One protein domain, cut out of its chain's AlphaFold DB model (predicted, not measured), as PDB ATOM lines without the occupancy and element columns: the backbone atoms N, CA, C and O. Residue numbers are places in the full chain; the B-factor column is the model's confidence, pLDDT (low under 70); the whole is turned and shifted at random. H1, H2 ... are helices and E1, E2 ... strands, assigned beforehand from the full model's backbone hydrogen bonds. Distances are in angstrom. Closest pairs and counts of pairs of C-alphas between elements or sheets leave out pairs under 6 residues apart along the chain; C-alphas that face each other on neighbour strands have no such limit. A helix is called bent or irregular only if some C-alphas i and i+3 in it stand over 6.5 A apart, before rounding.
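Overview. This is residues 5 to 142 of the 146 residues of an uncharacterized protein of Pseudoclavibacter sp. CFCC 14310 (UniProt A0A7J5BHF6). Three long helices, H2, H3 and H4, lie side by side in an up-and-down bundle, each running against the one before it in the chain, with a fourth helix, H1, set crosswise at one end. At the bundle's other end a small hairpin of two strands, E1 and E2, points off to one side. The printed part has 138 residues, with four named helices and two named strands in the order H1, H2, E1, E2, H3, H4; the sheet E1 - E2 is antiparallel and the class is mostly helix. The whole is loose, with a radius of gyration of the C-alphas of 20.4 A, and elongated, spanning 56 by 34 by 20 A.

Along the chain. Begin at the sheet: E1 is residues 70 to 75, from C-alpha 70 at (107.755, 133.391, 86.286), and E2 is residues 78 to 84. H3 follows at once, residues 85 to 102, 27.7 A long. H2, residues 30 to 64, is the longest helix at 52.0 A; find its C-alpha 30 at (133.875, 103.196, 52.123). H4, residues 112 to 142, runs 45.8 A to C-alpha 142 at (115.481, 131.300, 94.095); it is irregular, with C-alphas 113 and 116 7.3 A apart. H1 is residues 6 to 22, 24.5 A long.

Arrangement. Look first at the hairpin E1 and E2, antiparallel at 148 degrees, where N 71 and O 83 are 2.8 A apart and N 73 and O 81 are 2.9 A apart, within hydrogen-bond range. From E1 go to H4: their closest C-alphas, Val 71 and Tyr 140, are 6.4 A apart. H2 is the hub, touching three helices. It touches H3 at a shallow tilt of 15 degrees, opposite ways, closest at the C-alphas of Ala 51 and Pro 92, 4.3 A. It touches H4 at a shallow tilt of 3 degrees, the same way, closest at the C-alphas of Gly 50 and Val 126, 5.9 A. H3 and H4 form a helical hairpin and touch through residues 85 to 91 and 129 to 140, closest at the C-alphas of Ala 91 and Val 129, 6.4 A. Residues 9 to 13 of H1 touch residues 30 to 34 of H2, about perpendicular at 79 degrees, with the C-alphas of Leu 13 and Lys 30 closest at 6.6 A. H1 is apart from H3 and H4. Each O i to N i+4 pair is within hydrogen-bond range in H1; the counts are 30 of 31 in H2, 10 of 14 in H3 and 25 of 27 in H4.

Size, cuts and confidence. The two C-alphas farthest apart, those of Glu 7 and Thr 79, are 60.3 A apart. The printed part has no cut and no long link. Mean pLDDT of the printed part is 81.5; look for values under 70 at residues 25, 27, 75 to 80 and 102 to 111.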
ATOM      1  N   SER A   5     123.607  97.442  56.334       76.75
ATOM      2  CA  SER A   5     123.980  96.346  55.434       76.75
ATOM      3  C   SER A   5     125.001  96.837  54.402       76.75
ATOM      4  O   SER A   5     124.996  98.013  54.021       76.75
ATOM      5  N   SER A   6     125.874  95.939  53.943       74.12
ATOM      6  CA  SER A   6     126.886  96.237  52.921       74.12
ATOM      7  C   SER A   6     126.273  96.915  51.692       74.12
ATOM      8  O   SER A   6     126.796  97.933  51.246       74.12
ATOM      9  N   GLU A   7     125.114  96.433  51.239       78.88
ATOM     10  CA  GLU A   7     124.357  96.983  50.109       78.88
ATOM     11  C   GLU A   7     123.891  98.430  50.334       78.88
ATOM     12  O   GLU A   7     123.986  99.269  49.438       78.88
ATOM     13  N   GLN A   8     123.417  98.762  51.539       78.19
ATOM     14  CA  GLN A   8     123.024 100.137  51.870       78.19
ATOM     15  C   GLN A   8     124.227 101.078  51.906       78.19
ATOM     16  O   GLN A   8     124.116 102.233  51.492       78.19
ATOM     17  N   LEU A   9     125.369 100.591  52.398       72.56
ATOM     18  CA  LEU A   9     126.602 101.368  52.445       72.56
ATOM     19  C   LEU A   9     127.148 101.625  51.033       72.56
ATOM     20  O   LEU A   9     127.575 102.740  50.747       72.56
ATOM     21  N   ASP A  10     127.079 100.631  50.146       79.44
ATOM     22  CA  ASP A  10     127.503 100.755  48.748       79.44
ATOM     23  C   ASP A  10     126.602 101.708  47.956       79.44
ATOM     24  O   ASP A  10     127.102 102.551  47.208       79.44
ATOM     25  N   LYS A  11     125.285 101.670  48.191       80.00
ATOM     26  CA  LYS A  11     124.350 102.639  47.605       80.00
ATOM     27  C   LYS A  11     124.636 104.072  48.074       80.00
ATOM     28  O   LYS A  11     124.722 104.980  47.252       80.00
ATOM     29  N   LEU A  12     124.843 104.270  49.379       74.38
ATOM     30  CA  LEU A  12     125.200 105.576  49.948       74.38
ATOM     31  C   LEU A  12     126.549 106.087  49.430       74.38
ATOM     32  O   LEU A  12     126.705 107.289  49.214       74.38
ATOM     33  N   LEU A  13     127.519 105.196  49.228       76.81
ATOM     34  CA  LEU A  13     128.819 105.542  48.663       76.81
ATOM     35  C   LEU A  13     128.691 105.980  47.202       76.81
ATOM     36  O   LEU A  13     129.276 106.992  46.826       76.81
ATOM     37  N   ALA A  14     127.893 105.273  46.400       78.69
ATOM     38  CA  ALA A  14     127.621 105.650  45.018       78.69
ATOM     39  C   ALA A  14     126.932 107.026  44.920       78.69
ATOM     40  O   ALA A  14     127.370 107.871  44.141       78.69
ATOM     41  N   GLU A  15     125.918 107.285  45.754       78.69
ATOM     42  CA  GLU A  15     125.232 108.585  45.830       78.69
ATOM     43  C   GLU A  15     126.187 109.708  46.274       78.69
ATOM     44  O   GLU A  15     126.241 110.770  45.652       78.69
ATOM     45  N   THR A  16     127.000 109.456  47.306       73.31
ATOM     46  CA  THR A  16     127.967 110.440  47.824       73.31
ATOM     47  C   THR A  16     129.050 110.747  46.784       73.31
ATOM     48  O   THR A  16     129.372 111.909  46.553       73.31
ATOM     49  N   ASN A  17     129.584 109.731  46.101       75.50
ATOM     50  CA  ASN A  17     130.605 109.920  45.070       75.50
ATOM     51  C   ASN A  17     130.049 110.590  43.806       75.50
ATOM     52  O   ASN A  17     130.769 111.355  43.165       75.50
ATOM     53  N   ALA A  18     128.772 110.378  43.473       76.19
ATOM     54  CA  ALA A  18     128.102 111.126  42.412       76.19
ATOM     55  C   ALA A  18     128.005 112.627  42.750       76.19
ATOM     56  O   ALA A  18     128.300 113.462  41.894       76.19
ATOM     57  N   GLU A  19     127.677 112.982  43.998       72.56
ATOM     58  CA  GLU A  19     127.651 114.381  44.452       72.56
ATOM     59  C   GLU A  19     129.061 115.000  44.507       72.56
ATOM     60  O   GLU A  19     129.259 116.158  44.134       72.56
ATOM     61  N   PHE A  20     130.073 114.229  44.917       71.88
ATOM     62  CA  PHE A  20     131.466 114.684  44.934       71.88
ATOM     63  C   PHE A  20     132.006 114.932  43.525       71.88
ATOM     64  O   PHE A  20     132.678 115.940  43.312       71.88
ATOM     65  N   LYS A  21     131.647 114.082  42.555       73.56
ATOM     66  CA  LYS A  21     132.004 114.262  41.142       73.56
ATOM     67  C   LYS A  21     131.403 115.542  40.554       73.56
ATOM     68  O   LYS A  21     132.062 116.206  39.767       73.56
ATOM     69  N   GLN A  22     130.193 115.931  40.966       74.25
ATOM     70  CA  GLN A  22     129.596 117.217  40.568       74.25
ATOM     71  C   GLN A  22     130.324 118.432  41.162       74.25
ATOM     72  O   GLN A  22     130.243 119.524  40.608       74.25
ATOM     73  N   ARG A  23     131.017 118.261  42.295       72.94
ATOM     74  CA  ARG A  23     131.738 119.327  43.014       72.94
ATOM     75  C   ARG A  23     133.259 119.253  42.860       72.94
ATOM     76  O   ARG A  23     133.959 119.910  43.628       72.94
ATOM     77  N   ASP A  24     133.743 118.443  41.920       73.44
ATOM     78  CA  ASP A  24     135.165 118.229  41.624       73.44
ATOM     79  C   ASP A  24     136.003 117.837  42.860       73.44
ATOM     80  O   ASP A  24     137.120 118.301  43.089       73.44
ATOM     81  N   ARG A  25     135.422 116.996  43.728       68.25
ATOM     82  CA  ARG A  25     136.073 116.484  44.942       68.25
ATOM     83  C   ARG A  25     136.566 115.049  44.743       68.25
ATOM     84  O   ARG A  25     135.900 114.275  44.053       68.25
ATOM     85  N   PRO A  26     137.682 114.656  45.389       71.75
ATOM     86  CA  PRO A  26     138.189 113.291  45.302       71.75
ATOM     87  C   PRO A  26     137.160 112.285  45.844       71.75
ATOM     88  O   PRO A  26     136.484 112.590  46.831       71.75
ATOM     89  N   PRO A  27     137.027 111.100  45.223       69.75
ATOM     90  CA  PRO A  27     136.056 110.094  45.638       69.75
ATOM     91  C   PRO A  27     136.322 109.634  47.076       69.75
ATOM     92  O   PRO A  27     137.463 109.381  47.462       69.75
ATOM     93  N   MET A  28     135.255 109.522  47.864       71.88
ATOM     94  CA  MET A  28     135.309 109.111  49.264       71.88
ATOM     95  C   MET A  28     135.399 107.586  49.369       71.88
ATOM     96  O   MET A  28     134.699 106.852  48.660       71.88
ATOM     97  N   GLN A  29     136.249 107.104  50.277       78.50
ATOM     98  CA  GLN A  29     136.391 105.674  50.547       78.50
ATOM     99  C   GLN A  29     135.269 105.156  51.466       78.50
ATOM    100  O   GLN A  29     134.725 105.883  52.301       78.50
ATOM    101  N   LYS A  30     134.942 103.863  51.348       74.94
ATOM    102  CA  LYS A  30     133.875 103.196  52.123       74.94
ATOM    103  C   LYS A  30     134.116 103.268  53.634       74.94
ATOM    104  O   LYS A  30     133.188 103.513  54.406       74.94
ATOM    105  N   GLU A  31     135.372 103.123  54.044       78.38
ATOM    106  CA  GLU A  31     135.816 103.208  55.440       78.38
ATOM    107  C   GLU A  31     135.625 104.617  56.018       78.38
ATOM    108  O   GLU A  31     135.134 104.786  57.139       78.38
ATOM    109  N   GLU A  32     135.936 105.649  55.231       74.38
ATOM    110  CA  GLU A  32     135.757 107.041  55.639       74.38
ATOM    111  C   GLU A  32     134.282 107.390  55.827       74.38
ATOM    112  O   GLU A  32     133.932 108.045  56.816       74.38
ATOM    113  N   LEU A  33     133.418 106.917  54.924       74.62
ATOM    114  CA  LEU A  33     131.970 107.090  55.011       74.62
ATOM    115  C   LEU A  33     131.407 106.417  56.272       74.62
ATOM    116  O   LEU A  33     130.679 107.051  57.039       74.62
ATOM    117  N   ALA A  34     131.797 105.165  56.539       76.44
ATOM    118  CA  ALA A  34     131.372 104.428  57.729       76.44
ATOM    119  C   ALA A  34     131.805 105.127  59.032       76.44
ATOM    120  O   ALA A  34     131.007 105.259  59.967       76.44
ATOM    121  N   ALA A  35     133.038 105.640  59.085       75.81
ATOM    122  CA  ALA A  35     133.543 106.388  60.235       75.81
ATOM    123  C   ALA A  35     132.777 107.704  60.465       75.81
ATOM    124  O   ALA A  35     132.471 108.044  61.610       75.81
ATOM    125  N   GLY A  36     132.426 108.431  59.398       76.06
ATOM    126  CA  GLY A  36     131.618 109.653  59.485       76.06
ATOM    127  C   GLY A  36     130.201 109.386  60.001       76.06
ATOM    128  O   GLY A  36     129.719 110.088  60.892       76.06
ATOM    129  N   ILE A  37     129.569 108.314  59.516       77.69
ATOM    130  CA  ILE A  37     128.248 107.873  59.978       77.69
ATOM    131  C   ILE A  37     128.297 107.490  61.463       77.69
ATOM    132  O   ILE A  37     127.462 107.950  62.246       77.69
ATOM    133  N   ARG A  38     129.294 106.696  61.877       81.31
ATOM    134  CA  ARG A  38     129.475 106.302  63.283       81.31
ATOM    135  C   ARG A  38     129.654 107.518  64.189       81.31
ATOM    136  O   ARG A  38     129.027 107.576  65.247       81.31
ATOM    137  N   LEU A  39     130.458 108.492  63.763       82.00
ATOM    138  CA  LEU A  39     130.670 109.730  64.507       82.00
ATOM    139  C   LEU A  39     129.369 110.529  64.657       82.00
ATOM    140  O   LEU A  39     129.056 110.965  65.759       82.00
ATOM    141  N   SER A  40     128.572 110.667  63.594       81.25
ATOM    142  CA  SER A  40     127.275 111.358  63.666       81.25
ATOM    143  C   SER A  40     126.330 110.721  64.695       81.25
ATOM    144  O   SER A  40     125.693 111.415  65.495       81.25
ATOM    145  N   TYR A  41     126.283 109.384  64.748       81.19
ATOM    146  CA  TYR A  41     125.509 108.680  65.770       81.19
ATOM    147  C   TYR A  41     126.034 108.943  67.182       81.19
ATOM    148  O   TYR A  41     125.233 109.175  68.085       81.19
ATOM    149  N   GLN A  42     127.353 108.932  67.384       85.00
ATOM    150  CA  GLN A  42     127.953 109.257  68.682       85.00
ATOM    151  C   GLN A  42     127.615 110.688  69.116       85.00
ATOM    152  O   GLN A  42     127.192 110.892  70.249       85.00
ATOM    153  N   LEU A  43     127.706 111.664  68.210       85.50
ATOM    154  CA  LEU A  43     127.325 113.053  68.488       85.50
ATOM    155  C   LEU A  43     125.831 113.185  68.811       85.50
ATOM    156  O   LEU A  43     125.459 113.911  69.731       85.50
ATOM    157  N   SER A  44     124.980 112.421  68.127       85.00
ATOM    158  CA  SER A  44     123.548 112.355  68.439       85.00
ATOM    159  C   SER A  44     123.289 111.810  69.849       85.00
ATOM    160  O   SER A  44     122.370 112.263  70.522       85.00
ATOM    161  N   TRP A  45     124.093 110.856  70.332       87.19
ATOM    162  CA  TRP A  45     123.996 110.375  71.716       87.19
ATOM    163  C   TRP A  45     124.396 111.436  72.738       87.19
ATOM    164  O   TRP A  45     123.752 111.529  73.779       87.19
ATOM    165  N   VAL A  46     125.405 112.257  72.437       89.31
ATOM    166  CA  VAL A  46     125.806 113.376  73.305       89.31
ATOM    167  C   VAL A  46     124.678 114.407  73.415       89.31
ATOM    168  O   VAL A  46     124.335 114.822  74.520       89.31
ATOM    169  N   LEU A  47     124.043 114.763  72.292       89.00
ATOM    170  CA  LEU A  47     122.873 115.652  72.285       89.00
ATOM    171  C   LEU A  47     121.700 115.057  73.075       89.00
ATOM    172  O   LEU A  47     121.070 115.766  73.859       89.00
ATOM    173  N   LEU A  48     121.449 113.751  72.927       90.69
ATOM    174  CA  LEU A  48     120.405 113.060  73.681       90.69
ATOM    175  C   LEU A  48     120.684 113.072  75.187       90.69
ATOM    176  O   LEU A  48     119.775 113.337  75.966       90.69
ATOM    177  N   ALA A  49     121.924 112.800  75.596       91.88
ATOM    178  CA  ALA A  49     122.317 112.851  77.000       91.88
ATOM    179  C   ALA A  49     122.089 114.255  77.581       91.88
ATOM    180  O   ALA A  49     121.498 114.384  78.651       91.88
ATOM    181  N   GLY A  50     122.459 115.304  76.837       91.44
ATOM    182  CA  GLY A  50     122.153 116.690  77.200       91.44
ATOM    183  C   GLY A  50     120.650 116.946  77.349       91.44
ATOM    184  O   GLY A  50     120.222 117.517  78.350       91.44
ATOM    185  N   ALA A  51     119.834 116.462  76.406       92.12
ATOM    186  CA  ALA A  51     118.379 116.593  76.468       92.12
ATOM    187  C   ALA A  51     117.793 115.934  77.728       92.12
ATOM    188  O   ALA A  51     116.950 116.531  78.396       92.12
ATOM    189  N   VAL A  52     118.266 114.731  78.076       94.75
ATOM    190  CA  VAL A  52     117.842 113.996  79.279       94.75
ATOM    191  C   VAL A  52     118.224 114.752  80.551       94.75
ATOM    192  O   VAL A  52     117.389 114.884  81.442       94.75
ATOM    193  N   ILE A  53     119.439 115.300  80.630       94.81
ATOM    194  CA  ILE A  53     119.880 116.107  81.779       94.81
ATOM    195  C   ILE A  53     119.000 117.356  81.929       94.81
ATOM    196  O   ILE A  53     118.493 117.627  83.018       94.81
ATOM    197  N   CYS A  54     118.761 118.096  80.842       94.00
ATOM    198  CA  CYS A  54     117.907 119.286  80.872       94.00
ATOM    199  C   CYS A  54     116.454 118.960  81.245       94.00
ATOM    200  O   CYS A  54     115.821 119.734  81.965       94.00
ATOM    201  N   ALA A  55     115.932 117.823  80.777       93.81
ATOM    202  CA  ALA A  55     114.600 117.345  81.130       93.81
ATOM    203  C   ALA A  55     114.523 116.951  82.611       93.81
ATOM    204  O   ALA A  55     113.574 117.334  83.286       93.81
ATOM    205  N   GLY A  56     115.538 116.257  83.135       94.38
ATOM    206  CA  GLY A  56     115.634 115.912  84.554       94.38
ATOM    207  C   GLY A  56     115.660 117.150  85.452       94.38
ATOM    208  O   GLY A  56     114.924 117.205  86.433       94.38
ATOM    209  N   LEU A  57     116.432 118.176  85.076       92.62
ATOM    210  CA  LEU A  57     116.444 119.466  85.775       92.62
ATOM    211  C   LEU A  57     115.076 120.150  85.752       92.62
ATOM    212  O   LEU A  57     114.632 120.655  86.776       92.62
ATOM    213  N   LEU A  58     114.393 120.150  84.606       91.69
ATOM    214  CA  LEU A  58     113.048 120.710  84.512       91.69
ATOM    215  C   LEU A  58     112.073 119.961  85.426       91.69
ATOM    216  O   LEU A  58     111.378 120.596  86.210       91.69
ATOM    217  N   VAL A  59     112.044 118.626  85.360       93.12
ATOM    218  CA  VAL A  59     111.198 117.800  86.236       93.12
ATOM    219  C   VAL A  59     111.489 118.108  87.699       93.12
ATOM    220  O   VAL A  59     110.555 118.312  88.464       93.12
ATOM    221  N   TYR A  60     112.764 118.223  88.075       93.25
ATOM    222  CA  TYR A  60     113.149 118.617  89.424       93.25
ATOM    223  C   TYR A  60     112.556 119.975  89.820       93.25
ATOM    224  O   TYR A  60     111.884 120.056  90.844       93.25
ATOM    225  N   VAL A  61     112.713 121.020  89.000       91.44
ATOM    226  CA  VAL A  61     112.150 122.351  89.297       91.44
ATOM    227  C   VAL A  61     110.628 122.289  89.441       91.44
ATOM    228  O   VAL A  61     110.082 122.864  90.375       91.44
ATOM    229  N   LEU A  62     109.947 121.517  88.596       90.44
ATOM    230  CA  LEU A  62     108.493 121.337  88.660       90.44
ATOM    231  C   LEU A  62     108.000 120.651  89.935       90.44
ATOM    232  O   LEU A  62     106.853 120.847  90.320       90.44
ATOM    233  N   THR A  63     108.843 119.853  90.599       90.88
ATOM    234  CA  THR A  63     108.496 119.308  91.924       90.88
ATOM    235  C   THR A  63     108.565 120.353  93.037       90.88
ATOM    236  O   THR A  63     107.986 120.133  94.095       90.88
ATOM    237  N   GLN A  64     109.272 121.467  92.818       90.38
ATOM    238  CA  GLN A  64     109.540 122.491  93.832       90.38
ATOM    239  C   GLN A  64     108.709 123.764  93.636       90.38
ATOM    240  O   GLN A  64     108.379 124.432  94.612       90.38
ATOM    241  N   VAL A  65     108.371 124.119  92.392       87.75
ATOM    242  CA  VAL A  65     107.615 125.336  92.058       87.75
ATOM    243  C   VAL A  65     106.485 125.041  91.062       87.75
ATOM    244  O   VAL A  65     106.638 124.176  90.194       87.75
ATOM    245  N   PRO A  66     105.338 125.737  91.164       85.75
ATOM    246  CA  PRO A  66     104.205 125.511  90.276       85.75
ATOM    247  C   PRO A  66     104.470 125.981  88.837       85.75
ATOM    248  O   PRO A  66     105.319 126.822  88.556       85.75
ATOM    249  N   TRP A  67     103.701 125.438  87.890       83.69
ATOM    250  CA  TRP A  67     103.927 125.660  86.455       83.69
ATOM    251  C   TRP A  67     103.749 127.121  86.004       83.69
ATOM    252  O   TRP A  67     104.331 127.541  85.003       83.69
ATOM    253  N   ASN A  68     102.945 127.905  86.726       84.88
ATOM    254  CA  ASN A  68     102.695 129.315  86.426       84.88
ATOM    255  C   ASN A  68     103.821 130.249  86.895       84.88
ATOM    256  O   ASN A  68     103.745 131.445  86.619       84.88
ATOM    257  N   THR A  69     104.852 129.730  87.571       87.06
ATOM    258  CA  THR A  69     105.946 130.552  88.080       87.06
ATOM    259  C   THR A  69     106.666 131.288  86.953       87.06
ATOM    260  O   THR A  69     106.964 130.722  85.897       87.06
ATOM    261  N   TYR A  70     106.984 132.556  87.194       88.19
ATOM    262  CA  TYR A  70     107.755 133.391  86.286       88.19
ATOM    263  C   TYR A  70     108.884 134.122  87.015       88.19
ATOM    264  O   TYR A  70     108.849 134.336  88.224       88.19
ATOM    265  N   VAL A  71     109.904 134.516  86.258       86.88
ATOM    266  CA  VAL A  71     110.984 135.397  86.708       86.88
ATOM    267  C   VAL A  71     110.922 136.673  85.879       86.88
ATOM    268  O   VAL A  71     110.680 136.638  84.668       86.88
ATOM    269  N   LEU A  72     111.124 137.816  86.530       85.06
ATOM    270  CA  LEU A  72     111.206 139.098  85.838       85.06
ATOM    271  C   LEU A  72     112.566 139.222  85.156       85.06
ATOM    272  O   LEU A  72     113.608 139.269  85.808       85.06
ATOM    273  N   TYR A  73     112.548 139.302  83.830       77.50
ATOM    274  CA  TYR A  73     113.731 139.573  83.030       77.50
ATOM    275  C   TYR A  73     113.737 141.038  82.590       77.50
ATOM    276  O   TYR A  73     112.898 141.475  81.797       77.50
ATOM    277  N   ASN A  74     114.711 141.798  83.092       75.12
ATOM    278  CA  ASN A  74     114.975 143.168  82.659       75.12
ATOM    279  C   ASN A  74     116.004 143.147  81.523       75.12
ATOM    280  O   ASN A  74     117.212 143.223  81.743       75.12
ATOM    281  N   GLY A  75     115.513 142.993  80.293       66.00
ATOM    282  CA  GLY A  75     116.335 143.045  79.086       66.00
ATOM    283  C   GLY A  75     116.675 144.480  78.668       66.00
ATOM    284  O   GLY A  75     116.050 145.440  79.121       66.00
ATOM    285  N   ARG A  76     117.641 144.635  77.750       55.53
ATOM    286  CA  ARG A  76     118.033 145.928  77.148       55.53
ATOM    287  C   ARG A  76     116.845 146.575  76.410       55.53
ATOM    288  O   ARG A  76     116.674 146.362  75.216       55.53
ATOM    289  N   GLY A  77     116.024 147.344  77.129       57.16
ATOM    290  CA  GLY A  77     114.922 148.149  76.583       57.16
ATOM    291  C   GLY A  77     113.498 147.701  76.941       57.16
ATOM    292  O   GLY A  77     112.553 148.361  76.522       57.16
ATOM    293  N   ARG A  78     113.308 146.621  77.715       56.03
ATOM    294  CA  ARG A  78     111.995 146.251  78.276       56.03
ATOM    295  C   ARG A  78     112.132 145.928  79.757       56.03
ATOM    296  O   ARG A  78     112.871 145.020  80.129       56.03
ATOM    297  N   THR A  79     111.411 146.680  80.577       65.00
ATOM    298  CA  THR A  79     111.252 146.412  82.003       65.00
ATOM    299  C   THR A  79     110.195 145.328  82.201       65.00
ATOM    300  O   THR A  79     109.162 145.331  81.535       65.00
ATOM    301  N   ASN A  80     110.459 144.401  83.122       68.25
ATOM    302  CA  ASN A  80     109.498 143.422  83.631       68.25
ATOM    303  C   ASN A  80     108.921 142.446  82.591       68.25
ATOM    304  O   ASN A  80     107.720 142.182  82.581       68.25
ATOM    305  N   VAL A  81     109.751 141.862  81.718       78.69
ATOM    306  CA  VAL A  81     109.269 140.756  80.874       78.69
ATOM    307  C   VAL A  81     109.109 139.510  81.742       78.69
ATOM    308  O   VAL A  81     110.074 139.051  82.353       78.69
ATOM    309  N   HIS A  82     107.897 138.957  81.787       84.94
ATOM    310  CA  HIS A  82     107.614 137.719  82.509       84.94
ATOM    311  C   HIS A  82     108.185 136.539  81.715       84.94
ATOM    312  O   HIS A  82     107.631 136.136  80.689       84.94
ATOM    313  N   MET A  83     109.316 135.995  82.167       84.94
ATOM    314  CA  MET A  83     109.818 134.714  81.682       84.94
ATOM    315  C   MET A  83     109.192 133.607  82.516       84.94
ATOM    316  O   MET A  83     109.538 133.429  83.677       84.94
ATOM    317  N   TYR A  84     108.249 132.887  81.925       88.25
ATOM    318  CA  TYR A  84     107.563 131.780  82.581       88.25
ATOM    319  C   TYR A  84     108.392 130.497  82.572       88.25
ATOM    320  O   TYR A  84     109.143 130.233  81.627       88.25
ATOM    321  N   LEU A  85     108.164 129.643  83.567       86.81
ATOM    322  CA  LEU A  85     108.874 128.384  83.788       86.81
ATOM    323  C   LEU A  85     108.901 127.461  82.561       86.81
ATOM    324  O   LEU A  85     109.911 126.806  82.304       86.81
ATOM    325  N   TYR A  86     107.847 127.463  81.738       85.81
ATOM    326  CA  TYR A  86     107.796 126.672  80.502       85.81
ATOM    327  C   TYR A  86     108.899 127.033  79.491       85.81
ATOM    328  O   TYR A  86     109.174 126.246  78.589       85.81
ATOM    329  N   THR A  87     109.573 128.179  79.630       87.31
ATOM    330  CA  THR A  87     110.758 128.517  78.820       87.31
ATOM    331  C   THR A  87     111.907 127.523  79.019       87.31
ATOM    332  O   THR A  87     112.681 127.296  78.090       87.31
ATOM    333  N   LEU A  88     111.973 126.837  80.165       89.00
ATOM    334  CA  LEU A  88     112.922 125.748  80.403       89.00
ATOM    335  C   LEU A  88     112.657 124.508  79.530       89.00
ATOM    336  O   LEU A  88     113.537 123.658  79.427       89.00
ATOM    337  N   LEU A  89     111.499 124.380  78.867       90.12
ATOM    338  CA  LEU A  89     111.262 123.306  77.892       90.12
ATOM    339  C   LEU A  89     112.090 123.476  76.614       90.12
ATOM    340  O   LEU A  89     112.321 122.497  75.905       90.12
ATOM    341  N   VAL A  90     112.561 124.692  76.316       91.44
ATOM    342  CA  VAL A  90     113.283 124.991  75.073       91.44
ATOM    343  C   VAL A  90     114.554 124.149  74.949       91.44
ATOM    344  O   VAL A  90     114.808 123.594  73.882       91.44
ATOM    345  N   ALA A  91     115.326 123.994  76.027       89.94
ATOM    346  CA  ALA A  91     116.556 123.204  76.015       89.94
ATOM    347  C   ALA A  91     116.322 121.697  75.760       89.94
ATOM    348  O   ALA A  91     116.878 121.179  74.787       89.94
ATOM    349  N   PRO A  92     115.504 120.967  76.551       90.19
ATOM    350  CA  PRO A  92     115.283 119.541  76.325       90.19
ATOM    351  C   PRO A  92     114.568 119.256  74.998       90.19
ATOM    352  O   PRO A  92     114.951 118.321  74.295       90.19
ATOM    353  N   VAL A  93     113.579 120.073  74.607       91.56
ATOM    354  CA  VAL A  93     112.872 119.900  73.326       91.56
ATOM    355  C   VAL A  93     113.796 120.216  72.155       91.56
ATOM    356  O   VAL A  93     113.880 119.426  71.216       91.56
ATOM    357  N   GLY A  94     114.534 121.325  72.221       89.56
ATOM    358  CA  GLY A  94     115.496 121.714  71.195       89.56
ATOM    359  C   GLY A  94     116.537 120.624  70.966       89.56
ATOM    360  O   GLY A  94     116.665 120.120  69.850       89.56
ATOM    361  N   LEU A  95     117.223 120.182  72.025       89.69
ATOM    362  CA  LEU A  95     118.216 119.106  71.936       89.69
ATOM    363  C   LEU A  95     117.605 117.778  71.454       89.69
ATOM    364  O   LEU A  95     118.235 117.062  70.670       89.69
ATOM    365  N   GLY A  96     116.373 117.457  71.858       86.31
ATOM    366  CA  GLY A  96     115.643 116.278  71.385       86.31
ATOM    367  C   GLY A  96     115.350 116.314  69.881       86.31
ATOM    368  O   GLY A  96     115.611 115.335  69.176       86.31
ATOM    369  N   ILE A  97     114.881 117.455  69.363       87.25
ATOM    370  CA  ILE A  97     114.645 117.662  67.925       87.25
ATOM    371  C   ILE A  97     115.961 117.555  67.152       87.25
ATOM    372  O   ILE A  97     116.031 116.813  66.169       87.25
ATOM    373  N   PHE A  98     117.020 118.232  67.613       83.06
ATOM    374  CA  PHE A  98     118.336 118.162  66.975       83.06
ATOM    375  C   PHE A  98     118.872 116.730  66.942       83.06
ATOM    376  O   PHE A  98     119.326 116.279  65.896       83.06
ATOM    377  N   THR A  99     118.709 115.968  68.023       82.62
ATOM    378  CA  THR A  99     119.052 114.538  68.054       82.62
ATOM    379  C   THR A  99     118.310 113.745  66.971       82.62
ATOM    380  O   THR A  99     118.907 112.910  66.290       82.62
ATOM    381  N   GLY A 100     117.007 113.984  66.795       76.88
ATOM    382  CA  GLY A 100     116.195 113.312  65.777       76.88
ATOM    383  C   GLY A 100     116.627 113.644  64.345       76.88
ATOM    384  O   GLY A 100     116.666 112.755  63.492       76.88
ATOM    385  N   LEU A 101     117.002 114.901  64.095       74.25
ATOM    386  CA  LEU A 101     117.499 115.361  62.797       74.25
ATOM    387  C   LEU A 101     118.905 114.818  62.495       74.25
ATOM    388  O   LEU A 101     119.146 114.347  61.384       74.25
ATOM    389  N   SER A 102     119.804 114.796  63.483       68.06
ATOM    390  CA  SER A 102     121.181 114.294  63.344       68.06
ATOM    391  C   SER A 102     121.266 112.784  63.082       68.06
ATOM    392  O   SER A 102     122.244 112.305  62.507       68.06
ATOM    393  N   ARG A 103     120.225 112.021  63.439       62.72
ATOM    394  CA  ARG A 103     120.137 110.567  63.209       62.72
ATOM    395  C   ARG A 103     119.858 110.158  61.760       62.72
ATOM    396  O   ARG A 103     119.913 108.965  61.476       62.72
ATOM    397  N   ARG A 104     119.535 111.083  60.847       55.66
ATOM    398  CA  ARG A 104     119.294 110.759  59.429       55.66
ATOM    399  C   ARG A 104     120.569 110.991  58.609       55.66
ATOM    400  O   ARG A 104     120.854 112.138  58.272       55.66
ATOM    401  N   PRO A 105     121.333 109.941  58.257       52.47
ATOM    402  CA  PRO A 105     122.480 110.101  57.378       52.47
ATOM    403  C   PRO A 105     121.987 110.459  55.972       52.47
ATOM    404  O   PRO A 105     121.403 109.630  55.281       52.47
ATOM    405  N   LYS A 106     122.207 111.704  55.550       51.84
ATOM    406  CA  LYS A 106     122.173 112.099  54.139       51.84
ATOM    407  C   LYS A 106     123.608 112.404  53.723       51.84
ATOM    408  O   LYS A 106     124.198 113.273  54.348       51.84
ATOM    409  N   GLY A 107     124.129 111.657  52.744       47.34
ATOM    410  CA  GLY A 107     125.373 111.912  51.994       47.34
ATOM    411  C   GLY A 107     126.611 112.327  52.805       47.34
ATOM    412  O   GLY A 107     126.712 113.467  53.240       47.34
ATOM    413  N   GLY A 108     127.595 111.431  52.964       53.53
ATOM    414  CA  GLY A 108     128.959 111.803  53.393       53.53
ATOM    415  C   GLY A 108     129.063 112.681  54.650       53.53
ATOM    416  O   GLY A 108     129.663 113.753  54.615       53.53
ATOM    417  N   THR A 109     128.470 112.255  55.766       63.62
ATOM    418  CA  THR A 109     127.907 113.181  56.764       63.62
ATOM    419  C   THR A 109     128.876 114.091  57.532       63.62
ATOM    420  O   THR A 109     128.408 115.112  58.023       63.62
ATOM    421  N   ILE A 110     130.188 113.811  57.632       64.25
ATOM    422  CA  ILE A 110     131.192 114.771  58.157       64.25
ATOM    423  C   ILE A 110     132.577 114.517  57.510       64.25
ATOM    424  O   ILE A 110     133.158 113.443  57.733       64.25
ATOM    425  N   PRO A 111     133.162 115.488  56.771       65.81
ATOM    426  CA  PRO A 111     134.511 115.378  56.200       65.81
ATOM    427  C   PRO A 111     135.582 115.177  57.276       65.81
ATOM    428  O   PRO A 111     135.488 115.776  58.347       65.81
ATOM    429  N   TYR A 112     136.636 114.402  56.991       70.12
ATOM    430  CA  TYR A 112     137.704 114.103  57.961       70.12
ATOM    431  C   TYR A 112     138.308 115.362  58.608       70.12
ATOM    432  O   TYR A 112     138.440 115.426  59.831       70.12
ATOM    433  N   SER A 113     138.564 116.401  57.807       73.25
ATOM    434  CA  SER A 113     139.099 117.693  58.263       73.25
ATOM    435  C   SER A 113     138.201 118.417  59.273       73.25
ATOM    436  O   SER A 113     138.696 119.179  60.099       73.25
ATOM    437  N   GLN A 114     136.893 118.159  59.254       75.12
ATOM    438  CA  GLN A 114     135.908 118.831  60.103       75.12
ATOM    439  C   GLN A 114     135.468 117.994  61.307       75.12
ATOM    440  O   GLN A 114     134.735 118.497  62.158       75.12
ATOM    441  N   ARG A 115     135.918 116.738  61.434       80.06
ATOM    442  CA  ARG A 115     135.487 115.841  62.523       80.06
ATOM    443  C   ARG A 115     135.840 116.387  63.901       80.06
ATOM    444  O   ARG A 115     134.970 116.454  64.761       80.06
ATOM    445  N   LYS A 116     137.088 116.828  64.098       82.38
ATOM    446  CA  LYS A 116     137.544 117.391  65.384       82.38
ATOM    447  C   LYS A 116     136.758 118.648  65.760       82.38
ATOM    448  O   LYS A 116     136.311 118.766  66.896       82.38
ATOM    449  N   LEU A 117     136.546 119.539  64.789       84.50
ATOM    450  CA  LEU A 117     135.764 120.758  64.987       84.50
ATOM    451  C   LEU A 117     134.303 120.433  65.326       84.50
ATOM    452  O   LEU A 117     133.761 121.003  66.263       84.50
ATOM    453  N   SER A 118     133.692 119.483  64.615       83.69
ATOM    454  CA  SER A 118     132.300 119.070  64.844       83.69
ATOM    455  C   SER A 118     132.108 118.486  66.242       83.69
ATOM    456  O   SER A 118     131.149 118.835  66.925       83.69
ATOM    457  N   VAL A 119     133.043 117.643  66.699       87.25
ATOM    458  CA  VAL A 119     133.031 117.101  68.065       87.25
ATOM    459  C   VAL A 119     133.137 118.224  69.091       87.25
ATOM    460  O   VAL A 119     132.298 118.305  69.986       87.25
ATOM    461  N   ALA A 120     134.125 119.110  68.945       89.19
ATOM    462  CA  ALA A 120     134.324 120.219  69.871       89.19
ATOM    463  C   ALA A 120     133.089 121.131  69.937       89.19
ATOM    464  O   ALA A 120     132.641 121.483  71.026       89.19
ATOM    465  N   LEU A 121     132.502 121.460  68.785       88.81
ATOM    466  CA  LEU A 121     131.344 122.341  68.682       88.81
ATOM    467  C   LEU A 121     130.092 121.718  69.307       88.81
ATOM    468  O   LEU A 121     129.409 122.387  70.076       88.81
ATOM    469  N   VAL A 122     129.811 120.436  69.045       88.25
ATOM    470  CA  VAL A 122     128.672 119.732  69.661       88.25
ATOM    471  C   VAL A 122     128.827 119.663  71.177       88.25
ATOM    472  O   VAL A 122     127.876 119.962  71.894       88.25
ATOM    473  N   VAL A 123     130.016 119.313  71.677       89.56
ATOM    474  CA  VAL A 123     130.277 119.262  73.124       89.56
ATOM    475  C   VAL A 123     130.094 120.642  73.752       89.56
ATOM    476  O   VAL A 123     129.405 120.764  74.761       89.56
ATOM    477  N   LEU A 124     130.651 121.689  73.139       93.25
ATOM    478  CA  LEU A 124     130.553 123.055  73.646       93.25
ATOM    479  C   LEU A 124     129.102 123.552  73.646       93.25
ATOM    480  O   LEU A 124     128.661 124.116  74.643       93.25
ATOM    481  N   ILE A 125     128.336 123.279  72.584       91.50
ATOM    482  CA  ILE A 125     126.904 123.598  72.517       91.50
ATOM    483  C   ILE A 125     126.139 122.885  73.630       91.50
ATOM    484  O   ILE A 125     125.354 123.525  74.324       91.50
ATOM    485  N   VAL A 126     126.365 121.584  73.834       92.25
ATOM    486  CA  VAL A 126     125.668 120.826  74.884       92.25
ATOM    487  C   VAL A 126     126.000 121.378  76.265       92.25
ATOM    488  O   VAL A 126     125.082 121.641  77.039       92.25
ATOM    489  N   LEU A 127     127.277 121.621  76.565       94.44
ATOM    490  CA  LEU A 127     127.693 122.213  77.838       94.44
ATOM    491  C   LEU A 127     127.080 123.601  78.050       94.44
ATOM    492  O   LEU A 127     126.599 123.895  79.141       94.44
ATOM    493  N   PHE A 128     127.053 124.432  77.010       94.88
ATOM    494  CA  PHE A 128     126.462 125.765  77.067       94.88
ATOM    495  C   PHE A 128     124.951 125.714  77.326       94.88
ATOM    496  O   PHE A 128     124.455 126.410  78.211       94.88
ATOM    497  N   VAL A 129     124.221 124.855  76.609       93.81
ATOM    498  CA  VAL A 129     122.772 124.677  76.787       93.81
ATOM    499  C   VAL A 129     122.451 124.138  78.182       93.81
ATOM    500  O   VAL A 129     121.557 124.659  78.845       93.81
ATOM    501  N   VAL A 130     123.202 123.141  78.658       94.12
ATOM    502  CA  VAL A 130     123.055 122.613  80.023       94.12
ATOM    503  C   VAL A 130     123.357 123.700  81.057       94.12
ATOM    504  O   VAL A 130     122.595 123.857  82.006       94.12
ATOM    505  N   GLY A 131     124.409 124.497  80.856       93.00
ATOM    506  CA  GLY A 131     124.753 125.619  81.730       93.00
ATOM    507  C   GLY A 131     123.635 126.660  81.824       93.00
ATOM    508  O   GLY A 131     123.240 127.033  82.927       93.00
ATOM    509  N   ILE A 132     123.060 127.068  80.687       92.31
ATOM    510  CA  ILE A 132     121.895 127.968  80.658       92.31
ATOM    511  C   ILE A 132     120.718 127.353  81.413       92.31
ATOM    512  O   ILE A 132     120.074 128.043  82.199       92.31
ATOM    513  N   GLN A 133     120.447 126.063  81.206       92.94
ATOM    514  CA  GLN A 133     119.349 125.375  81.877       92.94
ATOM    515  C   GLN A 133     119.533 125.352  83.400       92.94
ATOM    516  O   GLN A 133     118.568 125.569  84.128       92.94
ATOM    517  N   ILE A 134     120.758 125.127  83.885       93.50
ATOM    518  CA  ILE A 134     121.091 125.153  85.317       93.50
ATOM    519  C   ILE A 134     120.874 126.555  85.893       93.50
ATOM    520  O   ILE A 134     120.222 126.695  86.927       93.50
ATOM    521  N   VAL A 135     121.372 127.596  85.219       92.38
ATOM    522  CA  VAL A 135     121.188 128.992  85.654       92.38
ATOM    523  C   VAL A 135     119.707 129.372  85.657       92.38
ATOM    524  O   VAL A 135     119.231 129.996  86.607       92.38
ATOM    525  N   GLY A 136     118.957 128.956  84.636       89.62
ATOM    526  CA  GLY A 136     117.513 129.150  84.568       89.62
ATOM    527  C   GLY A 136     116.806 128.461  85.733       89.62
ATOM    528  O   GLY A 136     116.088 129.120  86.479       89.62
ATOM    529  N   ALA A 137     117.067 127.169  85.946       91.25
ATOM    530  CA  ALA A 137     116.509 126.390  87.048       91.25
ATOM    531  C   ALA A 137     116.787 127.032  88.416       91.25
ATOM    532  O   ALA A 137     115.859 127.231  89.196       91.25
ATOM    533  N   TYR A 138     118.037 127.427  88.679       92.12
ATOM    534  CA  TYR A 138     118.403 128.151  89.898       92.12
ATOM    535  C   TYR A 138     117.610 129.454  90.049       92.12
ATOM    536  O   TYR A 138     117.101 129.749  91.128       92.12
ATOM    537  N   SER A 139     117.449 130.214  88.963       88.94
ATOM    538  CA  SER A 139     116.716 131.484  88.983       88.94
ATOM    539  C   SER A 139     115.239 131.298  89.338       88.94
ATOM    540  O   SER A 139     114.715 132.085  90.122       88.94
ATOM    541  N   TYR A 140     114.584 130.256  88.815       89.88
ATOM    542  CA  TYR A 140     113.192 129.935  89.154       89.88
ATOM    543  C   TYR A 140     113.035 129.438  90.593       89.88
ATOM    544  O   TYR A 140     112.065 129.795  91.251       89.88
ATOM    545  N   LEU A 141     113.989 128.650  91.095       89.44
ATOM    546  CA  LEU A 141     113.964 128.157  92.475       89.44
ATOM    547  C   LEU A 141     114.225 129.271  93.500       89.44
ATOM    548  O   LEU A 141     113.641 129.252  94.577       89.44
ATOM    549  N   ALA A 142     115.096 130.229  93.177       88.44
ATOM    550  CA  ALA A 142     115.481 131.300  94.095       88.44
ATOM    551  C   ALA A 142     114.573 132.538  94.015       88.44
ATOM    552  O   ALA A 142     114.310 133.167  95.035       88.44
TER     553      ALA A 142